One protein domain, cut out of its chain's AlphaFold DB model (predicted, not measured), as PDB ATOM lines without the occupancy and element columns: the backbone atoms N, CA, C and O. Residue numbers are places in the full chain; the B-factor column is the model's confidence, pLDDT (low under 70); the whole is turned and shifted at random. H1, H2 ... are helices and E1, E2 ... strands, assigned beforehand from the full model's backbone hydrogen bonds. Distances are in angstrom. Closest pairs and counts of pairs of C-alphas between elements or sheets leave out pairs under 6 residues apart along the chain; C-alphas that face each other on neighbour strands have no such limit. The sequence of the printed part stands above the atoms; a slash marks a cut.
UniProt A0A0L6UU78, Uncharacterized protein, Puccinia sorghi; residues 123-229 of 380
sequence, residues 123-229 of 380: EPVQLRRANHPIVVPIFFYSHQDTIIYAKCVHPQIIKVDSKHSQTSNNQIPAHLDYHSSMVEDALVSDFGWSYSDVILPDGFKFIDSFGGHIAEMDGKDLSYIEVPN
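What this domain is: This is residues 123 to 229 of the 380 residues of an uncharacterized protein of Puccinia sorghi (UniProt A0A0L6UU78). Two strongly twisted sheets sit end to end: E6, E3, E2, E1 and E7 curl like part of a barrel, while E4, E5, E8 and E9 make the other. The hairpin of E2 and E3 and the hairpin of E4 and E5 reach to opposite ends of the longest axis, the hairpin of E8 and E9 joins the second sheet through E5, and the short H1 packs beside E5. The 107 printed residues hold nine named strands and one named helix, in the order E1 to E7, H1, E8, E9, mostly strand by class. The first sheet is antiparallel in the order E6, E3, E2, E1, E7; the second, E4, E5, E8, E9, is mixed. The whole is compact, with a radius of gyration of the C-alphas of 14.4 A, yet elongated, spanning 52 by 32 by 23 A.

Where its parts are: In the five-stranded sheet, E1 is residues 125 to 127, beginning at C-alpha 125 (-25.673, -18.720, 20.148). E2, residues 134 to 143, is 23.0 A long, and E3, residues 147 to 153, is 19.6 A. E6 is residues 184 to 187 and E7 is residues 191 to 194. In the other sheet, E4, residues 156 to 162, is 18.0 A long and E5, residues 165 to 173, is 25.0 A. E8, residues 213 to 218, is 15.8 A; E9, residues 221 to 226, is 16.8 A and ends at C-alpha 226 (-34.399, -24.112, 31.270). H1 is residues 206 to 210, 7.3 A long.

How they stand to each other: E1, E2 and E3 form a meander, each strand the antiparallel neighbour of the one before. E2 bends by 78 degrees at residue 138; it pairs with E1 over residues 134 to 135, N 135 and O 125 being 2.9 A apart, and with E3 over residues 136 to 143, N 141 and O 149 being 2.9 A apart. Edge strand E6 is antiparallel to E3, with N 186 and O 150 at 2.8 A; edge strand E7 is antiparallel to E1, with N 126 and O 193 at 3.0 A. E3 runs on into E4 at 42 degrees across a break of 2 residues. E4 and E5 are a hairpin, with N 158 and O 169 at 3.0 A. E5 and E8 are parallel, with N 172 and O 215 at 2.9 A. E8 and E9 are a hairpin, with N 216 and O 223 at 2.8 A. H1 is on this second sheet at a height over the sheet of 5.8 A, over none of its strands; the closest C-alphas of H1 and E5, Ser 209 and Ser 168, are 5.7 A apart. In H1, 0 of 1 O i to N i+4 pairs and 2 of 2 O i to N i+3 pairs are within hydrogen-bond range.

The domain as a whole: The C-alphas farthest apart, Gln 144 and Lys 163, are 52.1 A apart. The printed part has no cut, and the link from E7 to H1, 11 residues, is long. Mean pLDDT of the printed part is 80.1; residues 144 to 145, 158 to 170, 200 to 206 and 209 to 211 are under 70.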
ATOM      1  N   GLU A 123     -31.488 -22.061  23.211       90.56
ATOM      2  CA  GLU A 123     -30.131 -21.943  23.733       90.56
ATOM      3  C   GLU A 123     -29.400 -20.808  23.020       90.56
ATOM      4  O   GLU A 123     -29.356 -20.806  21.790       90.56
ATOM      5  N   PRO A 124     -28.795 -19.855  23.741       89.56
ATOM      6  CA  PRO A 124     -28.118 -18.749  23.090       89.56
ATOM      7  C   PRO A 124     -26.930 -19.185  22.230       89.56
ATOM      8  O   PRO A 124     -26.182 -20.109  22.572       89.56
ATOM      9  N   VAL A 125     -26.731 -18.472  21.126       90.50
ATOM     10  CA  VAL A 125     -25.673 -18.720  20.148       90.50
ATOM     11  C   VAL A 125     -25.016 -17.408  19.761       90.50
ATOM     12  O   VAL A 125     -25.694 -16.419  19.485       90.50
ATOM     13  N   GLN A 126     -23.689 -17.411  19.693       90.12
ATOM     14  CA  GLN A 126     -22.936 -16.300  19.128       90.12
ATOM     15  C   GLN A 126     -22.690 -16.533  17.636       90.12
ATOM     16  O   GLN A 126     -22.120 -17.558  17.239       90.12
ATOM     17  N   LEU A 127     -23.122 -15.581  16.811       90.94
ATOM     18  CA  LEU A 127     -22.953 -15.636  15.360       90.94
ATOM     19  C   LEU A 127     -21.549 -15.170  14.944       90.94
ATOM     20  O   LEU A 127     -20.993 -14.228  15.506       90.94
ATOM     21  N   ARG A 128     -21.002 -15.770  13.884       89.19
ATOM     22  CA  ARG A 128     -19.754 -15.399  13.194       89.19
ATOM     23  C   ARG A 128     -19.976 -14.221  12.238       89.19
ATOM     24  O   ARG A 128     -19.618 -14.276  11.066       89.19
ATOM     25  N   ARG A 129     -20.622 -13.167  12.731       86.88
ATOM     26  CA  ARG A 129     -20.876 -11.919  11.996       86.88
ATOM     27  C   ARG A 129     -20.052 -10.785  12.598       86.88
ATOM     28  O   ARG A 129     -19.490 -10.928  13.684       86.88
ATOM     29  N   ALA A 130     -20.003  -9.644  11.910       79.94
ATOM     30  CA  ALA A 130     -19.445  -8.423  12.483       79.94
ATOM     31  C   ALA A 130     -20.099  -8.139  13.850       79.94
ATOM     32  O   ALA A 130     -21.313  -8.279  13.993       79.94
ATOM     33  N   ASN A 131     -19.288  -7.776  14.848       81.19
ATOM     34  CA  ASN A 131     -19.679  -7.551  16.250       81.19
ATOM     35  C   ASN A 131     -20.114  -8.794  17.050       81.19
ATOM     36  O   ASN A 131     -20.511  -8.641  18.201       81.19
ATOM     37  N   HIS A 132     -20.008 -10.002  16.486       82.31
ATOM     38  CA  HIS A 132     -20.302 -11.274  17.158       82.31
ATOM     39  C   HIS A 132     -21.612 -11.264  17.979       82.31
ATOM     40  O   HIS A 132     -21.577 -11.524  19.190       82.31
ATOM     41  N   PRO A 133     -22.763 -10.930  17.357       87.69
ATOM     42  CA  PRO A 133     -24.020 -10.776  18.072       87.69
ATOM     43  C   PRO A 133     -24.448 -12.102  18.704       87.69
ATOM     44  O   PRO A 133     -24.267 -13.178  18.122       87.69
ATOM     45  N   ILE A 134     -25.030 -12.001  19.896       87.31
ATOM     46  CA  ILE A 134     -25.612 -13.138  20.600       87.31
ATOM     47  C   ILE A 134     -27.107 -13.145  20.336       87.31
ATOM     48  O   ILE A 134     -27.792 -12.155  20.582       87.31
ATOM     49  N   VAL A 135     -27.608 -14.279  19.869       91.06
ATOM     50  CA  VAL A 135     -29.015 -14.466  19.532       91.06
ATOM     51  C   VAL A 135     -29.551 -15.749  20.151       91.06
ATOM     52  O   VAL A 135     -28.793 -16.666  20.463       91.06
ATOM     53  N   VAL A 136     -30.867 -15.836  20.316       92.25
ATOM     54  CA  VAL A 136     -31.551 -17.048  20.774       92.25
ATOM     55  C   VAL A 136     -32.388 -17.602  19.615       92.25
ATOM     56  O   VAL A 136     -33.361 -16.958  19.219       92.25
ATOM     57  N   PRO A 137     -32.039 -18.766  19.037       93.88
ATOM     58  CA  PRO A 137     -32.827 -19.403  17.989       93.88
ATOM     59  C   PRO A 137     -34.136 -19.954  18.564       93.88
ATOM     60  O   PRO A 137     -34.141 -20.648  19.575       93.88
ATOM     61  N   ILE A 138     -35.255 -19.679  17.904       92.94
ATOM     62  CA  ILE A 138     -36.607 -20.101  18.306       92.94
ATOM     63  C   ILE A 138     -37.164 -21.150  17.335       92.94
ATOM     64  O   ILE A 138     -37.896 -22.058  17.738       92.94
ATOM     65  N   PHE A 139     -36.793 -21.054  16.058       91.62
ATOM     66  CA  PHE A 139     -37.174 -22.005  15.017       91.62
ATOM     67  C   PHE A 139     -35.989 -22.286  14.100       91.62
ATOM     68  O   PHE A 139     -35.230 -21.373  13.788       91.62
ATOM     69  N   PHE A 140     -35.880 -23.513  13.606       90.75
ATOM     70  CA  PHE A 140     -35.008 -23.883  12.499       90.75
ATOM     71  C   PHE A 140     -35.857 -24.300  11.304       90.75
ATOM     72  O   PHE A 140     -36.812 -25.065  11.442       90.75
ATOM     73  N   TYR A 141     -35.500 -23.821  10.121       88.12
ATOM     74  CA  TYR A 141     -36.188 -24.171   8.886       88.12
ATOM     75  C   TYR A 141     -35.193 -24.298   7.740       88.12
ATOM     76  O   TYR A 141     -34.101 -23.737   7.776       88.12
ATOM     77  N   SER A 142     -35.563 -25.064   6.717       84.25
ATOM     78  CA  SER A 142     -34.761 -25.183   5.502       84.25
ATOM     79  C   SER A 142     -35.443 -24.468   4.345       84.25
ATOM     80  O   SER A 142     -36.669 -24.461   4.233       84.25
ATOM     81  N   HIS A 143     -34.637 -23.851   3.490       78.25
ATOM     82  CA  HIS A 143     -35.068 -23.319   2.209       78.25
ATOM     83  C   HIS A 143     -34.477 -24.199   1.105       78.25
ATOM     84  O   HIS A 143     -33.268 -24.442   1.093       78.25
ATOM     85  N   GLN A 144     -35.331 -24.706   0.206       69.38
ATOM     86  CA  GLN A 144     -34.939 -25.584  -0.911       69.38
ATOM     87  C   GLN A 144     -34.081 -26.794  -0.478       69.38
ATOM     88  O   GLN A 144     -33.125 -27.154  -1.162       69.38
ATOM     89  N   ASP A 145     -34.370 -27.371   0.696       68.19
ATOM     90  CA  ASP A 145     -33.735 -28.575   1.272       68.19
ATOM     91  C   ASP A 145     -32.201 -28.550   1.443       68.19
ATOM     92  O   ASP A 145     -31.594 -29.551   1.848       68.19
ATOM     93  N   THR A 146     -31.569 -27.408   1.181       74.88
ATOM     94  CA  THR A 146     -30.109 -27.254   1.117       74.88
ATOM     95  C   THR A 146     -29.594 -26.280   2.163       74.88
ATOM     96  O   THR A 146     -28.629 -26.592   2.859       74.88
ATOM     97  N   ILE A 147     -30.252 -25.130   2.323       84.12
ATOM     98  CA  ILE A 147     -29.801 -24.076   3.235       84.12
ATOM     99  C   ILE A 147     -30.696 -24.057   4.466       84.12
ATOM    100  O   ILE A 147     -31.918 -23.960   4.353       84.12
ATOM    101  N   ILE A 148     -30.080 -24.138   5.644       89.81
ATOM    102  CA  ILE A 148     -30.783 -24.090   6.926       89.81
ATOM    103  C   ILE A 148     -30.653 -22.684   7.513       89.81
ATOM    104  O   ILE A 148     -29.554 -22.138   7.636       89.81
ATOM    105  N   TYR A 149     -31.790 -22.129   7.902       92.56
ATOM    106  CA  TYR A 149     -31.923 -20.860   8.590       92.56
ATOM    107  C   TYR A 149     -32.487 -21.082   9.991       92.56
ATOM    108  O   TYR A 149     -33.163 -22.078  10.272       92.56
ATOM    109  N   ALA A 150     -32.211 -20.128  10.865       93.75
ATOM    110  CA  ALA A 150     -32.790 -20.031  12.185       93.75
ATOM    111  C   ALA A 150     -33.557 -18.715  12.301       93.75
ATOM    112  O   ALA A 150     -33.027 -17.668  11.937       93.75
ATOM    113  N   LYS A 151     -34.775 -18.765  12.842       94.00
ATOM    114  CA  LYS A 151     -35.456 -17.568  13.337       94.00
ATOM    115  C   LYS A 151     -34.960 -17.288  14.735       94.00
ATOM    116  O   LYS A 151     -35.154 -18.118  15.623       94.00
ATOM    117  N   CYS A 152     -34.334 -16.143  14.918       94.25
ATOM    118  CA  CYS A 152     -33.633 -15.784  16.132       94.25
ATOM    119  C   CYS A 152     -34.212 -14.512  16.746       94.25
ATOM    120  O   CYS A 152     -34.669 -13.626  16.031       94.25
ATOM    121  N   VAL A 153     -34.161 -14.411  18.072       92.94
ATOM    122  CA  VAL A 153     -34.459 -13.180  18.810       92.94
ATOM    123  C   VAL A 153     -33.197 -12.668  19.493       92.94
ATOM    124  O   VAL A 153     -32.366 -13.456  19.955       92.94
ATOM    125  N   HIS A 154     -33.058 -11.348  19.576       88.44
ATOM    126  CA  HIS A 154     -32.006 -10.717  20.367       88.44
ATOM    127  C   HIS A 154     -32.443 -10.637  21.833       88.44
ATOM    128  O   HIS A 154     -33.471 -10.015  22.118       88.44
ATOM    129  N   PRO A 155     -31.706 -11.252  22.773       85.06
ATOM    130  CA  PRO A 155     -32.021 -11.131  24.187       85.06
ATOM    131  C   PRO A 155     -31.747  -9.704  24.674       85.06
ATOM    132  O   PRO A 155     -30.713  -9.111  24.362       85.06
ATOM    133  N   GLN A 156     -32.650  -9.163  25.486       80.12
ATOM    134  CA  GLN A 156     -32.412  -7.912  26.200       80.12
ATOM    135  C   GLN A 156     -31.620  -8.212  27.469       80.12
ATOM    136  O   GLN A 156     -32.119  -8.881  28.372       80.12
ATOM    137  N   ILE A 157     -30.378  -7.736  27.528       70.94
ATOM    138  CA  ILE A 157     -29.491  -7.928  28.679       70.94
ATOM    139  C   ILE A 157     -29.764  -6.815  29.693       70.94
ATOM    140  O   ILE A 157     -29.334  -5.677  29.500       70.94
ATOM    141  N   ILE A 158     -30.464  -7.134  30.783       65.25
ATOM    142  CA  ILE A 158     -30.718  -6.190  31.877       65.25
ATOM    143  C   ILE A 158     -29.708  -6.454  32.986       65.25
ATOM    144  O   ILE A 158     -29.752  -7.495  33.636       65.25
ATOM    145  N   LYS A 159     -28.798  -5.508  33.230       61.88
ATOM    146  CA  LYS A 159     -27.876  -5.581  34.370       61.88
ATOM    147  C   LYS A 159     -28.636  -5.267  35.658       61.88
ATOM    148  O   LYS A 159     -29.170  -4.170  35.802       61.88
ATOM    149  N   VAL A 160     -28.682  -6.223  36.582       57.66
ATOM    150  CA  VAL A 160     -29.213  -6.024  37.930       57.66
ATOM    151  C   VAL A 160     -28.027  -5.800  38.863       57.66
ATOM    152  O   VAL A 160     -27.276  -6.727  39.176       57.66
ATOM    153  N   ASP A 161     -27.850  -4.556  39.306       50.50
ATOM    154  CA  ASP A 161     -26.856  -4.205  40.321       50.50
ATOM    155  C   ASP A 161     -27.316  -4.723  41.690       50.50
ATOM    156  O   ASP A 161     -27.944  -4.021  42.486       50.50
ATOM    157  N   SER A 162     -27.005  -5.984  41.981       50.12
ATOM    158  CA  SER A 162     -27.088  -6.512  43.340       50.12
ATOM    159  C   SER A 162     -25.741  -6.251  44.010       50.12
ATOM    160  O   SER A 162     -24.704  -6.625  43.469       50.12
ATOM    161  N   LYS A 163     -25.732  -5.621  45.194       47.53
ATOM    162  CA  LYS A 163     -24.530  -5.121  45.908       47.53
ATOM    163  C   LYS A 163     -23.393  -6.139  46.155       47.53
ATOM    164  O   LYS A 163     -22.348  -5.738  46.654       47.53
ATOM    165  N   HIS A 164     -23.556  -7.413  45.788       47.25
ATOM    166  CA  HIS A 164     -22.529  -8.456  45.887       47.25
ATOM    167  C   HIS A 164     -22.419  -9.396  44.665       47.25
ATOM    168  O   HIS A 164     -21.611 -10.320  44.696       47.25
ATOM    169  N   SER A 165     -23.179  -9.178  43.586       47.19
ATOM    170  CA  SER A 165     -23.038  -9.913  42.319       47.19
ATOM    171  C   SER A 165     -23.760  -9.176  41.187       47.19
ATOM    172  O   SER A 165     -24.952  -8.885  41.279       47.19
ATOM    173  N   GLN A 166     -23.047  -8.866  40.103       49.59
ATOM    174  CA  GLN A 166     -23.692  -8.421  38.867       49.59
ATOM    175  C   GLN A 166     -24.393  -9.634  38.255       49.59
ATOM    176  O   GLN A 166     -23.742 -10.530  37.728       49.59
ATOM    177  N   THR A 167     -25.718  -9.690  38.366       50.22
ATOM    178  CA  THR A 167     -26.533 -10.682  37.660       50.22
ATOM    179  C   THR A 167     -27.198  -9.973  36.491       50.22
ATOM    180  O   THR A 167     -27.839  -8.937  36.661       50.22
ATOM    181  N   SER A 168     -26.989 -10.465  35.272       55.19
ATOM    182  CA  SER A 168     -27.674  -9.933  34.097       55.19
ATOM    183  C   SER A 168     -28.866 -10.818  33.770       55.19
ATOM    184  O   SER A 168     -28.690 -11.951  33.331       55.19
ATOM    185  N   ASN A 169     -30.077 -10.304  33.962       60.16
ATOM    186  CA  ASN A 169     -31.277 -11.016  33.554       60.16
ATOM    187  C   ASN A 169     -31.488 -10.794  32.061       60.16
ATOM    188  O   ASN A 169     -31.824  -9.694  31.621       60.16
ATOM    189  N   ASN A 170     -31.287 -11.856  31.289       69.81
ATOM    190  CA  ASN A 170     -31.525 -11.837  29.858       69.81
ATOM    191  C   ASN A 170     -32.981 -12.198  29.592       69.81
ATOM    192  O   ASN A 170     -33.437 -13.286  29.951       69.81
ATOM    193  N   GLN A 171     -33.696 -11.260  28.978       82.06
ATOM    194  CA  GLN A 171     -35.123 -11.370  28.719       82.06
ATOM    195  C   GLN A 171     -35.394 -11.539  27.228       82.06
ATOM    196  O   GLN A 171     -34.794 -10.855  26.393       82.06
ATOM    197  N   ILE A 172     -36.326 -12.429  26.901       87.38
ATOM    198  CA  ILE A 172     -36.922 -12.529  25.570       87.38
ATOM    199  C   ILE A 172     -38.442 -12.320  25.663       87.38
ATOM    200  O   ILE A 172     -39.043 -12.661  26.684       87.38
ATOM    201  N   PRO A 173     -39.088 -11.771  24.623       86.19
ATOM    202  CA  PRO A 173     -40.544 -11.720  24.559       86.19
ATOM    203  C   PRO A 173     -41.163 -13.124  24.582       86.19
ATOM    204  O   PRO A 173     -40.652 -14.042  23.933       86.19
ATOM    205  N   ALA A 174     -42.279 -13.275  25.295       85.62
ATOM    206  CA  ALA A 174     -43.097 -14.482  25.260       85.62
ATOM    207  C   ALA A 174     -43.868 -14.626  23.948       85.62
ATOM    208  O   ALA A 174     -44.039 -13.668  23.195       85.62
ATOM    209  N   HIS A 175     -44.359 -15.843  23.697       83.44
ATOM    210  CA  HIS A 175     -45.315 -16.140  22.623       83.44
ATOM    211  C   HIS A 175     -44.873 -15.654  21.231       83.44
ATOM    212  O   HIS A 175     -45.685 -15.226  20.414       83.44
ATOM    213  N   LEU A 176     -43.568 -15.730  20.948       85.12
ATOM    214  CA  LEU A 176     -43.021 -15.326  19.657       85.12
ATOM    215  C   LEU A 176     -43.486 -16.261  18.538       85.12
ATOM    216  O   LEU A 176     -43.015 -17.396  18.404       85.12
ATOM    217  N   ASP A 177     -44.382 -15.735  17.709       85.69
ATOM    218  CA  ASP A 177     -44.838 -16.384  16.490       85.69
ATOM    219  C   ASP A 177     -43.741 -16.442  15.423       85.69
ATOM    220  O   ASP A 177     -42.889 -15.558  15.303       85.69
ATOM    221  N   TYR A 178     -43.823 -17.459  14.563       85.19
ATOM    222  CA  TYR A 178     -42.896 -17.658  13.443       85.19
ATOM    223  C   TYR A 178     -42.810 -16.446  12.495       85.19
ATOM    224  O   TYR A 178     -41.768 -16.199  11.892       85.19
ATOM    225  N   HIS A 179     -43.901 -15.691  12.357       87.31
ATOM    226  CA  HIS A 179     -43.987 -14.499  11.508       87.31
ATOM    227  C   HIS A 179     -43.862 -13.181  12.287       87.31
ATOM    228  O   HIS A 179     -44.170 -12.125  11.740       87.31
ATOM    229  N   SER A 180     -43.444 -13.229  13.556       88.19
ATOM    230  CA  SER A 180     -43.246 -12.023  14.360       88.19
ATOM    231  C   SER A 180     -42.198 -11.104  13.725       88.19
ATOM    232  O   SER A 180     -41.171 -11.560  13.228       88.19
ATOM    233  N   SER A 181     -42.420  -9.792  13.777       87.94
ATOM    234  CA  SER A 181     -41.419  -8.803  13.354       87.94
ATOM    235  C   SER A 181     -40.221  -8.718  14.308       87.94
ATOM    236  O   SER A 181     -39.217  -8.100  13.969       87.94
ATOM    237  N   MET A 182     -40.320  -9.327  15.495       86.75
ATOM    238  CA  MET A 182     -39.254  -9.363  16.502       86.75
ATOM    239  C   MET A 182     -38.230 -10.480  16.266       86.75
ATOM    240  O   MET A 182     -37.225 -10.528  16.974       86.75
ATOM    241  N   VAL A 183     -38.485 -11.390  15.318       91.50
ATOM    242  CA  VAL A 183     -37.545 -12.456  14.959       91.50
ATOM    243  C   VAL A 183     -36.837 -12.136  13.647       91.50
ATOM    244  O   VAL A 183     -37.456 -11.705  12.678       91.50
ATOM    245  N   GLU A 184     -35.533 -12.382  13.612       93.12
ATOM    246  CA  GLU A 184     -34.696 -12.218  12.426       93.12
ATOM    247  C   GLU A 184     -34.222 -13.566  11.889       93.12
ATOM    248  O   GLU A 184     -34.069 -14.533  12.636       93.12
ATOM    249  N   ASP A 185     -33.957 -13.625  10.586       93.25
ATOM    250  CA  ASP A 185     -33.398 -14.818   9.962       93.25
ATOM    251  C   ASP A 185     -31.863 -14.789  10.025       93.25
ATOM    252  O   ASP A 185     -31.191 -13.895   9.501       93.25
ATOM    253  N   ALA A 186     -31.289 -15.810  10.656       93.00
ATOM    254  CA  ALA A 186     -29.858 -16.061  10.695       93.00
ATOM    255  C   ALA A 186     -29.526 -17.333   9.907       93.00
ATOM    256  O   ALA A 186     -30.215 -18.348  10.016       93.00
ATOM    257  N   LEU A 187     -28.450 -17.302   9.119       93.69
ATOM    258  CA  LEU A 187     -27.935 -18.506   8.474       93.69
ATOM    259  C   LEU A 187     -27.324 -19.412   9.542       93.69
ATOM    260  O   LEU A 187     -26.487 -18.975  10.327       93.69
ATOM    261  N   VAL A 188     -27.698 -20.692   9.548       92.25
ATOM    262  CA  VAL A 188     -27.152 -21.652  10.521       92.25
ATOM    263  C   VAL A 188     -25.649 -21.869  10.314       92.25
ATOM    264  O   VAL A 188     -24.929 -22.146  11.268       92.25
ATOM    265  N   SER A 189     -25.133 -21.665   9.098       91.56
ATOM    266  CA  SER A 189     -23.688 -21.662   8.826       91.56
ATOM    267  C   SER A 189     -22.923 -20.565   9.573       91.56
ATOM    268  O   SER A 189     -21.725 -20.718   9.808       91.56
ATOM    269  N   ASP A 190     -23.602 -19.487   9.976       92.94
ATOM    270  CA  ASP A 190     -23.000 -18.396  10.742       92.94
ATOM    271  C   ASP A 190     -22.885 -18.752  12.231       92.94
ATOM    272  O   ASP A 190     -22.340 -17.970  13.003       92.94
ATOM    273  N   PHE A 191     -23.389 -19.903  12.688       92.62
ATOM    274  CA  PHE A 191     -23.346 -20.265  14.103       92.62
ATOM    275  C   PHE A 191     -21.902 -20.565  14.528       92.62
ATOM    276  O   PHE A 191     -21.233 -21.442  13.977       92.62
ATOM    277  N   GLY A 192     -21.402 -19.808  15.509       85.62
ATOM    278  CA  GLY A 192     -20.014 -19.877  15.953       85.62
ATOM    279  C   GLY A 192     -19.831 -20.661  17.238       85.62
ATOM    280  O   GLY A 192     -19.297 -21.775  17.223       85.62
ATOM    281  N   TRP A 193     -20.252 -20.051  18.341       83.88
ATOM    282  CA  TRP A 193     -20.057 -20.565  19.694       83.88
ATOM    283  C   TRP A 193     -21.406 -20.820  20.364       83.88
ATOM    284  O   TRP A 193     -22.331 -20.013  20.252       83.88
ATOM    285  N   SER A 194     -21.525 -21.966  21.036       82.19
ATOM    286  CA  SER A 194     -22.682 -22.296  21.872       82.19
ATOM    287  C   SER A 194     -22.631 -21.525  23.185       82.19
ATOM    288  O   SER A 194     -21.557 -21.122  23.618       82.19
ATOM    289  N   TYR A 195     -23.770 -21.406  23.866       77.38
ATOM    290  CA  TYR A 195     -23.898 -20.780  25.190       77.38
ATOM    291  C   TYR A 195     -22.798 -21.158  26.211       77.38
ATOM    292  O   TYR A 195     -22.452 -20.345  27.061       77.38
ATOM    293  N   SER A 196     -22.244 -22.375  26.134       76.62
ATOM    294  CA  SER A 196     -21.159 -22.876  26.996       76.62
ATOM    295  C   SER A 196     -19.784 -22.268  26.712       76.62
ATOM    296  O   SER A 196     -18.930 -22.238  27.598       76.62
ATOM    297  N   ASP A 197     -19.566 -21.844  25.470       79.81
ATOM    298  CA  ASP A 197     -18.266 -21.453  24.924       79.81
ATOM    299  C   ASP A 197     -18.141 -19.928  24.806       79.81
ATOM    300  O   ASP A 197     -17.044 -19.412  24.605       79.81
ATOM    301  N   VAL A 198     -19.260 -19.203  24.903       74.38
ATOM    302  CA  VAL A 198     -19.284 -17.741  24.826       74.38
ATOM    303  C   VAL A 198     -18.731 -17.162  26.126       74.38
ATOM    304  O   VAL A 198     -19.219 -17.468  27.214       74.38
ATOM    305  N   ILE A 199     -17.720 -16.305  26.003       70.38
ATOM    306  CA  ILE A 199     -17.153 -15.521  27.103       70.38
ATOM    307  C   ILE A 199     -17.581 -14.070  26.891       70.38
ATOM    308  O   ILE A 199     -17.424 -13.523  25.797       70.38
ATOM    309  N   LEU A 200     -18.163 -13.464  27.921       69.38
ATOM    310  CA  LEU A 200     -18.558 -12.062  27.904       69.38
ATOM    311  C   LEU A 200     -17.330 -11.142  28.026       69.38
ATOM    312  O   LEU A 200     -16.275 -11.575  28.490       69.38
ATOM    313  N   PRO A 201     -17.436  -9.855  27.640       67.00
ATOM    314  CA  PRO A 201     -16.325  -8.902  27.752       67.00
ATOM    315  C   PRO A 201     -15.772  -8.721  29.176       67.00
ATOM    316  O   PRO A 201     -14.651  -8.252  29.340       67.00
ATOM    317  N   ASP A 202     -16.550  -9.079  30.197       68.06
ATOM    318  CA  ASP A 202     -16.171  -9.068  31.614       68.06
ATOM    319  C   ASP A 202     -15.392 -10.327  32.057       68.06
ATOM    320  O   ASP A 202     -14.966 -10.415  33.207       68.06
ATOM    321  N   GLY A 203     -15.169 -11.286  31.150       67.88
ATOM    322  CA  GLY A 203     -14.432 -12.525  31.396       67.88
ATOM    323  C   GLY A 203     -15.271 -13.666  31.978       67.88
ATOM    324  O   GLY A 203     -14.759 -14.782  32.091       67.88
ATOM    325  N   PHE A 204     -16.546 -13.437  32.308       68.25
ATOM    326  CA  PHE A 204     -17.442 -14.493  32.774       68.25
ATOM    327  C   PHE A 204     -17.968 -15.324  31.603       68.25
ATOM    328  O   PHE A 204     -18.147 -14.830  30.482       68.25
ATOM    329  N   LYS A 205     -18.225 -16.617  31.842       69.94
ATOM    330  CA  LYS A 205     -18.902 -17.426  30.829       69.94
ATOM    331  C   LYS A 205     -20.331 -16.946  30.714       69.94
ATOM    332  O   LYS A 205     -21.010 -16.739  31.715       69.94
ATOM    333  N   PHE A 206     -20.806 -16.867  29.482       69.75
ATOM    334  CA  PHE A 206     -22.153 -16.420  29.189       69.75
ATOM    335  C   PHE A 206     -23.198 -17.219  29.966       69.75
ATOM    336  O   PHE A 206     -24.132 -16.628  30.473       69.75
ATOM    337  N   ILE A 207     -23.006 -18.532  30.140       71.50
ATOM    338  CA  ILE A 207     -23.893 -19.405  30.926       71.50
ATOM    339  C   ILE A 207     -24.051 -18.988  32.398       71.50
ATOM    340  O   ILE A 207     -25.151 -19.110  32.942       71.50
ATOM    341  N   ASP A 208     -22.990 -18.480  33.031       70.75
ATOM    342  CA  ASP A 208     -22.985 -18.129  34.457       70.75
ATOM    343  C   ASP A 208     -23.896 -16.921  34.717       70.75
ATOM    344  O   ASP A 208     -24.494 -16.789  35.784       70.75
ATOM    345  N   SER A 209     -24.087 -16.092  33.691       65.44
ATOM    346  CA  SER A 209     -24.975 -14.937  33.709       65.44
ATOM    347  C   SER A 209     -26.470 -15.292  33.713       65.44
ATOM    348  O   SER A 209     -27.269 -14.452  34.107       65.44
ATOM    349  N   PHE A 210     -26.871 -16.504  33.301       65.00
ATOM    350  CA  PHE A 210     -28.291 -16.892  33.170       65.00
ATOM    351  C   PHE A 210     -28.857 -17.637  34.380       65.00
ATOM    352  O   PHE A 210     -30.048 -17.935  34.404       65.00
ATOM    353  N   GLY A 211     -28.034 -18.048  35.352       66.88
ATOM    354  CA  GLY A 211     -28.507 -18.922  36.436       66.88
ATOM    355  C   GLY A 211     -29.200 -20.202  35.929       66.88
ATOM    356  O   GLY A 211     -30.106 -20.723  36.580       66.88
ATOM    357  N   GLY A 212     -28.831 -20.670  34.728       77.44
ATOM    358  CA  GLY A 212     -29.441 -21.820  34.054       77.44
ATOM    359  C   GLY A 212     -30.816 -21.575  33.419       77.44
ATOM    360  O   GLY A 212     -31.469 -22.546  33.044       77.44
ATOM    361  N   HIS A 213     -31.285 -20.326  33.301       83.88
ATOM    362  CA  HIS A 213     -32.611 -20.028  32.756       83.88
ATOM    363  C   HIS A 213     -32.641 -18.757  31.891       83.88
ATOM    364  O   HIS A 213     -31.954 -17.780  32.171       83.88
ATOM    365  N   ILE A 214     -33.482 -18.733  30.857       85.25
ATOM    366  CA  ILE A 214     -33.845 -17.501  30.134       85.25
ATOM    367  C   ILE A 214     -35.194 -17.020  30.653       85.25
ATOM    368  O   ILE A 214     -36.140 -17.805  30.707       85.25
ATOM    369  N   ALA A 215     -35.289 -15.740  31.014       85.62
ATOM    370  CA  ALA A 215     -36.554 -15.135  31.399       85.62
ATOM    371  C   ALA A 215     -37.371 -14.791  30.148       85.62
ATOM    372  O   ALA A 215     -36.883 -14.152  29.214       85.62
ATOM    373  N   GLU A 216     -38.625 -15.211  30.135       86.56
ATOM    374  CA  GLU A 216     -39.582 -14.932  29.080       86.56
ATOM    375  C   GLU A 216     -40.676 -14.011  29.634       86.56
ATOM    376  O   GLU A 216     -41.282 -14.304  30.665       86.56
ATOM    377  N   MET A 217     -40.890 -12.881  28.964       82.38
ATOM    378  CA  MET A 217     -41.777 -11.806  29.414       82.38
ATOM    379  C   MET A 217     -43.081 -11.797  28.615       82.38
ATOM    380  O   MET A 217     -43.059 -11.501  27.417       82.38
ATOM    381  N   ASP A 218     -44.208 -12.044  29.280       83.44
ATOM    382  CA  ASP A 218     -45.554 -11.821  28.740       83.44
ATOM    383  C   ASP A 218     -46.198 -10.611  29.428       83.44
ATOM    384  O   ASP A 218     -46.891 -10.706  30.443       83.44
ATOM    385  N   GLY A 219     -45.880  -9.413  28.935       79.62
ATOM    386  CA  GLY A 219     -46.319  -8.164  29.557       79.62
ATOM    387  C   GLY A 219     -45.738  -7.973  30.964       79.62
ATOM    388  O   GLY A 219     -44.646  -7.428  31.106       79.62
ATOM    389  N   LYS A 220     -46.485  -8.367  32.004       72.44
ATOM    390  CA  LYS A 220     -46.044  -8.333  33.415       72.44
ATOM    391  C   LYS A 220     -45.715  -9.712  33.981       72.44
ATOM    392  O   LYS A 220     -45.079  -9.778  35.033       72.44
ATOM    393  N   ASP A 221     -46.141 -10.775  33.311       80.69
ATOM    394  CA  ASP A 221     -45.918 -12.136  33.765       80.69
ATOM    395  C   ASP A 221     -44.553 -12.616  33.279       80.69
ATOM    396  O   ASP A 221     -44.147 -12.371  32.141       80.69
ATOM    397  N   LEU A 222     -43.819 -13.271  34.176       83.12
ATOM    398  CA  LEU A 222     -42.454 -13.710  33.933       83.12
ATOM    399  C   LEU A 222     -42.391 -15.230  34.064       83.12
ATOM    400  O   LEU A 222     -42.701 -15.790  35.117       83.12
ATOM    401  N   SER A 223     -41.997 -15.891  32.980       86.50
ATOM    402  CA  SER A 223     -41.766 -17.334  32.933       86.50
ATOM    403  C   SER A 223     -40.289 -17.627  32.664       86.50
ATOM    404  O   SER A 223     -39.525 -16.738  32.293       86.50
ATOM    405  N   TYR A 224     -39.857 -18.866  32.898       87.12
ATOM    406  CA  TYR A 224     -38.455 -19.254  32.758       87.12
ATOM    407  C   TYR A 224     -38.307 -20.445  31.819       87.12
ATOM    408  O   TYR A 224     -39.076 -21.407  31.880       87.12
ATOM    409  N   ILE A 225     -37.285 -20.389  30.970       88.31
ATOM    410  CA  ILE A 225     -36.898 -21.461  30.054       88.31
ATOM    411  C   ILE A 225     -35.602 -22.080  30.560       88.31
ATOM    412  O   ILE A 225     -34.610 -21.369  30.691       88.31
ATOM    413  N   GLU A 226     -35.597 -23.387  30.826       87.81
ATOM    414  CA  GLU A 226     -34.399 -24.112  31.270       87.81
ATOM    415  C   GLU A 226     -33.314 -24.115  30.179       87.81
ATOM    416  O   GLU A 226     -33.565 -24.480  29.026       87.81
ATOM    417  N   VAL A 227     -32.092 -23.747  30.571       87.00
ATOM    418  CA  VAL A 227     -30.873 -23.819  29.760       87.00
ATOM    419  C   VAL A 227     -29.796 -24.586  30.546       87.00
ATOM    420  O   VAL A 227     -29.452 -24.196  31.661       87.00
ATOM    421  N   PRO A 228     -29.194 -25.655  29.992       88.94
ATOM    422  CA  PRO A 228     -29.387 -26.165  28.636       88.94
ATOM    423  C   PRO A 228     -30.763 -26.764  28.382       88.94
ATOM    424  O   PRO A 228     -31.419 -27.254  29.299       88.94
ATOM    425  N   ASN A 229     -31.135 -26.808  27.102       91.62
ATOM    426  CA  ASN A 229     -32.375 -27.415  26.651       91.62
ATOM    427  C   ASN A 229     -32.465 -28.862  27.192       91.62
ATOM    428  O   ASN A 229     -31.519 -29.640  27.008       91.62
TER     429      ASN A 229